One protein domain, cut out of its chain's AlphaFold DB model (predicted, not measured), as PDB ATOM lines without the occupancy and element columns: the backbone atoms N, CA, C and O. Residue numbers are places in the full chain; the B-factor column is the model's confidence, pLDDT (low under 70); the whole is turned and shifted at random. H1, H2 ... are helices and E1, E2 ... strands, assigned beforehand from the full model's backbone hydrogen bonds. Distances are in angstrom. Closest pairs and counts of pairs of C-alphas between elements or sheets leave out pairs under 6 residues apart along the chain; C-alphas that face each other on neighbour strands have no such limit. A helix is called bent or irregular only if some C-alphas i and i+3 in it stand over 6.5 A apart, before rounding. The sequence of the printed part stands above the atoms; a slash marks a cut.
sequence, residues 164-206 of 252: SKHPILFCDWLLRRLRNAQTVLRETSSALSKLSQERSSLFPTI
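AT A GLANCE: This is residues 164 to 206 of the 252 residues of an uncharacterized protein of Melampsora larici-populina (strain 98AG31 / pathotype 3-4-7) (UniProt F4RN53). One long helix, H1, makes most of the length of this model, and a bent strand, E1, is set at its first end like the short arm of an L. Beyond the other end of H1 a short tail without a named element, residues 198 to 206, turns back on itself near Leu 202. The printed part has 43 residues, with one named strand and one named helix in the order E1, H1; the class is mixed, helices and strands. The whole is extended, with a radius of gyration of the C-alphas of 17.2 A, and its C-alphas span 50 by 22 by 9 A, a rod in outline.

HOW THE PARTS SIT: E1, residues 164 to 171, pairs with no named strand and bends by 51 degrees at residue 167. A tight link, with 0 residues between, joins it to H1, residues 172 to 197. E1 and H1 meet only through their link. Residues 164 to 169 of E1 stand free, and so do residues 172 to 177 and 179 to 197 of H1. In H1, 21 of 22 pairs of O i and N i+4 are within hydrogen-bond range.

IN THESE COORDINATES: E1 begins at C-alpha 164 at (134.753, 119.716, 150.673) and measures 20.3 A from first to last C-alpha. H1 runs from C-alpha 172 at (146.267, 122.912, 133.061) to C-alpha 197 at (152.838, 94.011, 156.405), a length of 37.7 A, and is not bent.

THE WHOLE: The two C-alphas farthest apart are those of Leu 169 and Leu 202, at 50.1 A. The C-alphas of Ser 164 and Ile 206, the first and last printed, are 39.0 A apart. The printed part has no cut and no long link between named elements. The mean pLDDT of the printed part is 79.9, and residue 202 is the one printed residue under 70.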
ATOM      1  N   SER A 164     134.681 120.764 151.693       86.94
ATOM      2  CA  SER A 164     134.753 119.716 150.673       86.94
ATOM      3  C   SER A 164     134.295 120.219 149.300       86.94
ATOM      4  O   SER A 164     133.379 121.041 149.203       86.94
ATOM      5  N   LYS A 165     134.928 119.705 148.241       86.75
ATOM      6  CA  LYS A 165     134.576 119.933 146.826       86.75
ATOM      7  C   LYS A 165     134.467 121.409 146.424       86.75
ATOM      8  O   LYS A 165     133.617 121.771 145.608       86.75
ATOM      9  N   HIS A 166     135.325 122.265 146.963       82.88
ATOM     10  CA  HIS A 166     135.353 123.672 146.591       82.88
ATOM     11  C   HIS A 166     135.864 123.840 145.147       82.88
ATOM     12  O   HIS A 166     136.923 123.301 144.816       82.88
ATOM     13  N   PRO A 167     135.135 124.546 144.263       87.31
ATOM     14  CA  PRO A 167     135.558 124.733 142.880       87.31
ATOM     15  C   PRO A 167     136.686 125.765 142.801       87.31
ATOM     16  O   PRO A 167     136.517 126.909 143.217       87.31
ATOM     17  N   ILE A 168     137.825 125.379 142.230       84.56
ATOM     18  CA  ILE A 168     138.969 126.270 142.013       84.56
ATOM     19  C   ILE A 168     139.319 126.298 140.527       84.56
ATOM     20  O   ILE A 168     139.269 125.284 139.830       84.56
ATOM     21  N   LEU A 169     139.666 127.490 140.041       84.56
ATOM     22  CA  LEU A 169     140.214 127.694 138.705       84.56
ATOM     23  C   LEU A 169     141.690 127.297 138.703       84.56
ATOM     24  O   LEU A 169     142.527 127.949 139.324       84.56
ATOM     25  N   PHE A 170     142.007 126.236 137.974       79.44
ATOM     26  CA  PHE A 170     143.367 125.779 137.743       79.44
ATOM     27  C   PHE A 170     143.788 126.099 136.318       79.44
ATOM     28  O   PHE A 170     143.020 125.917 135.379       79.44
ATOM     29  N   CYS A 171     145.040 126.488 136.122       82.12
ATOM     30  CA  CYS A 171     145.673 126.284 134.827       82.12
ATOM     31  C   CYS A 171     145.998 124.791 134.641       82.12
ATOM     32  O   CYS A 171     146.275 124.077 135.612       82.12
ATOM     33  N   ASP A 172     146.023 124.325 133.392       77.62
ATOM     34  CA  ASP A 172     146.267 122.912 133.061       77.62
ATOM     35  C   ASP A 172     147.523 122.332 133.724       77.62
ATOM     36  O   ASP A 172     147.544 121.179 134.161       77.62
ATOM     37  N   TRP A 173     148.590 123.128 133.804       80.94
ATOM     38  CA  TRP A 173     149.849 122.709 134.415       80.94
ATOM     39  C   TRP A 173     149.694 122.436 135.916       80.94
ATOM     40  O   TRP A 173     150.134 121.389 136.398       80.94
ATOM     41  N   LEU A 174     149.029 123.336 136.648       79.12
ATOM     42  CA  LEU A 174     148.814 123.190 138.087       79.12
ATOM     43  C   LEU A 174     147.886 122.011 138.372       79.12
ATOM     44  O   LEU A 174     148.154 121.222 139.276       79.12
ATOM     45  N   LEU A 175     146.852 121.835 137.546       79.12
ATOM     46  CA  LEU A 175     145.938 120.709 137.667       79.12
ATOM     47  C   LEU A 175     146.642 119.366 137.433       79.12
ATOM     48  O   LEU A 175     146.470 118.423 138.207       79.12
ATOM     49  N   ARG A 176     147.488 119.272 136.400       78.06
ATOM     50  CA  ARG A 176     148.317 118.080 136.155       78.06
ATOM     51  C   ARG A 176     149.258 117.803 137.322       78.06
ATOM     52  O   ARG A 176     149.407 116.649 137.715       78.06
ATOM     53  N   ARG A 177     149.870 118.843 137.893       79.62
ATOM     54  CA  ARG A 177     150.779 118.711 139.036       79.62
ATOM     55  C   ARG A 177     150.050 118.237 140.292       79.62
ATOM     56  O   ARG A 177     150.549 117.335 140.960       79.62
ATOM     57  N   LEU A 178     148.862 118.773 140.570       79.88
ATOM     58  CA  LEU A 178     148.009 118.321 141.669       79.88
ATOM     59  C   LEU A 178     147.618 116.849 141.498       79.88
ATOM     60  O   LEU A 178     147.790 116.054 142.419       79.88
ATOM     61  N   ARG A 179     147.151 116.468 140.304       80.06
ATOM     62  CA  ARG A 179     146.784 115.077 139.997       80.06
ATOM     63  C   ARG A 179     147.974 114.134 140.140       80.06
ATOM     64  O   ARG A 179     147.827 113.065 140.719       80.06
ATOM     65  N   ASN A 180     149.157 114.538 139.678       78.00
ATOM     66  CA  ASN A 180     150.383 113.768 139.875       78.00
ATOM     67  C   ASN A 180     150.686 113.588 141.372       78.00
ATOM     68  O   ASN A 180     150.879 112.465 141.827       78.00
ATOM     69  N   ALA A 181     150.630 114.662 142.163       76.12
ATOM     70  CA  ALA A 181     150.836 114.583 143.607       76.12
ATOM     71  C   ALA A 181     149.829 113.640 144.294       76.12
ATOM     72  O   ALA A 181     150.223 112.847 145.146       76.12
ATOM     73  N   GLN A 182     148.554 113.667 143.895       78.81
ATOM     74  CA  GLN A 182     147.531 112.747 144.405       78.81
ATOM     75  C   GLN A 182     147.815 111.286 144.028       78.81
ATOM     76  O   GLN A 182     147.650 110.395 144.865       78.81
ATOM     77  N   THR A 183     148.239 111.032 142.788       80.12
ATOM     78  CA  THR A 183     148.631 109.693 142.327       80.12
ATOM     79  C   THR A 183     149.821 109.178 143.123       80.12
ATOM     80  O   THR A 183     149.725 108.106 143.717       80.12
ATOM     81  N   VAL A 184     150.888 109.975 143.229       79.00
ATOM     82  CA  VAL A 184     152.083 109.630 144.008       79.00
ATOM     83  C   VAL A 184     151.708 109.358 145.459       79.00
ATOM     84  O   VAL A 184     152.083 108.319 145.985       79.00
ATOM     85  N   LEU A 185     150.904 110.219 146.092       79.00
ATOM     86  CA  LEU A 185     150.452 110.016 147.471       79.00
ATOM     87  C   LEU A 185     149.726 108.675 147.643       79.00
ATOM     88  O   LEU A 185     149.955 107.958 148.622       79.00
ATOM     89  N   ARG A 186     148.851 108.318 146.698       81.06
ATOM     90  CA  ARG A 186     148.112 107.051 146.719       81.06
ATOM     91  C   ARG A 186     149.051 105.858 146.559       81.06
ATOM     92  O   ARG A 186     148.956 104.902 147.328       81.06
ATOM     93  N   GLU A 187     149.962 105.922 145.596       82.44
ATOM     94  CA  GLU A 187     150.957 104.879 145.338       82.44
ATOM     95  C   GLU A 187     151.892 104.688 146.532       82.44
ATOM     96  O   GLU A 187     152.077 103.559 146.987       82.44
ATOM     97  N   THR A 188     152.405 105.774 147.113       78.44
ATOM     98  CA  THR A 188     153.263 105.718 148.301       78.44
ATOM     99  C   THR A 188     152.511 105.175 149.504       78.44
ATOM    100  O   THR A 188     153.060 104.371 150.249       78.44
ATOM    101  N   SER A 189     151.241 105.553 149.683       82.38
ATOM    102  CA  SER A 189     150.411 105.027 150.774       82.38
ATOM    103  C   SER A 189     150.183 103.523 150.611       82.38
ATOM    104  O   SER A 189     150.299 102.768 151.575       82.38
ATOM    105  N   SER A 190     149.930 103.061 149.382       85.50
ATOM    106  CA  SER A 190     149.820 101.632 149.076       85.50
ATOM    107  C   SER A 190     151.137 100.894 149.328       85.50
ATOM    108  O   SER A 190     151.137  99.841 149.964       85.50
ATOM    109  N   ALA A 191     152.265 101.451 148.883       85.94
ATOM    110  CA  ALA A 191     153.585 100.866 149.085       85.94
ATOM    111  C   ALA A 191     153.950 100.777 150.576       85.94
ATOM    112  O   ALA A 191     154.374  99.719 151.032       85.94
ATOM    113  N   LEU A 192     153.709 101.836 151.355       82.31
ATOM    114  CA  LEU A 192     153.901 101.839 152.809       82.31
ATOM    115  C   LEU A 192     152.993 100.821 153.503       82.31
ATOM    116  O   LEU A 192     153.436 100.108 154.403       82.31
ATOM    117  N   SER A 193     151.742 100.690 153.056       84.62
ATOM    118  CA  SER A 193     150.837  99.673 153.588       84.62
ATOM    119  C   SER A 193     151.351  98.257 153.318       84.62
ATOM    120  O   SER A 193     151.237  97.412 154.198       84.62
ATOM    121  N   LYS A 194     151.941  97.986 152.147       86.19
ATOM    122  CA  LYS A 194     152.559  96.683 151.848       86.19
ATOM    123  C   LYS A 194     153.801  96.452 152.703       86.19
ATOM    124  O   LYS A 194     153.912  95.432 153.373       86.19
ATOM    125  N   LEU A 195     154.685  97.443 152.755       83.69
ATOM    126  CA  LEU A 195     155.932  97.383 153.510       83.69
ATOM    127  C   LEU A 195     155.692  97.166 155.012       83.69
ATOM    128  O   LEU A 195     156.416  96.410 155.649       83.69
ATOM    129  N   SER A 196     154.638  97.759 155.579       81.31
ATOM    130  CA  SER A 196     154.277  97.547 156.991       81.31
ATOM    131  C   SER A 196     153.744  96.139 157.300       81.31
ATOM    132  O   SER A 196     153.788  95.707 158.455       81.31
ATOM    133  N   GLN A 197     153.267  95.409 156.287       83.00
ATOM    134  CA  GLN A 197     152.838  94.011 156.405       83.00
ATOM    135  C   GLN A 197     154.001  93.029 156.209       83.00
ATOM    136  O   GLN A 197     153.961  91.913 156.733       83.00
ATOM    137  N   GLU A 198     155.047  93.437 155.493       80.88
ATOM    138  CA  GLU A 198     156.241  92.630 155.270       80.88
ATOM    139  C   GLU A 198     157.144  92.599 156.512       80.88
ATOM    140  O   GLU A 198     157.412  93.608 157.168       80.88
ATOM    141  N   ARG A 199     157.646  91.405 156.846       73.12
ATOM    142  CA  ARG A 199     158.700  91.251 157.856       73.12
ATOM    143  C   ARG A 199     160.054  91.387 157.186       73.12
ATOM    144  O   ARG A 199     160.267  90.839 156.105       73.12
ATOM    145  N   SER A 200     160.984  92.070 157.847       70.50
ATOM    146  CA  SER A 200     162.354  92.149 157.351       70.50
ATOM    147  C   SER A 200     162.969  90.748 157.274       70.50
ATOM    148  O   SER A 200     162.963  90.003 158.253       70.50
ATOM    149  N   SER A 201     163.521  90.392 156.112       72.75
ATOM    150  CA  SER A 201     164.191  89.102 155.892       72.75
ATOM    151  C   SER A 201     165.461  88.948 156.732       72.75
ATOM    152  O   SER A 201     165.833  87.836 157.097       72.75
ATOM    153  N   LEU A 202     166.110  90.068 157.056       67.88
ATOM    154  CA  LEU A 202     167.328  90.121 157.863       67.88
ATOM    155  C   LEU A 202     167.024  90.220 159.362       67.88
ATOM    156  O   LEU A 202     167.814  89.749 160.176       67.88
ATOM    157  N   PHE A 203     165.875  90.799 159.722       70.50
ATOM    158  CA  PHE A 203     165.465  91.005 161.110       70.50
ATOM    159  C   PHE A 203     163.983  90.646 161.295       70.50
ATOM    160  O   PHE A 203     163.132  91.536 161.327       70.50
ATOM    161  N   PRO A 204     163.646  89.352 161.452       72.44
ATOM    162  CA  PRO A 204     162.255  88.881 161.498       72.44
ATOM    163  C   PRO A 204     161.418  89.488 162.634       72.44
ATOM    164  O   PRO A 204     160.189  89.500 162.573       72.44
ATOM    165  N   THR A 205     162.091  89.973 163.678       77.00
ATOM    166  CA  THR A 205     161.511  90.634 164.850       77.00
ATOM    167  C   THR A 205     161.093  92.079 164.583       77.00
ATOM    168  O   THR A 205     160.306  92.627 165.351       77.00
ATOM    169  N   ILE A 206     161.598  92.700 163.514       73.75
ATOM    170  CA  ILE A 206     161.344  94.105 163.194       73.75
ATOM    171  C   ILE A 206     160.228  94.190 162.152       73.75
ATOM    172  O   ILE A 206     160.271  93.546 161.100       73.75
TER     173      ILE A 206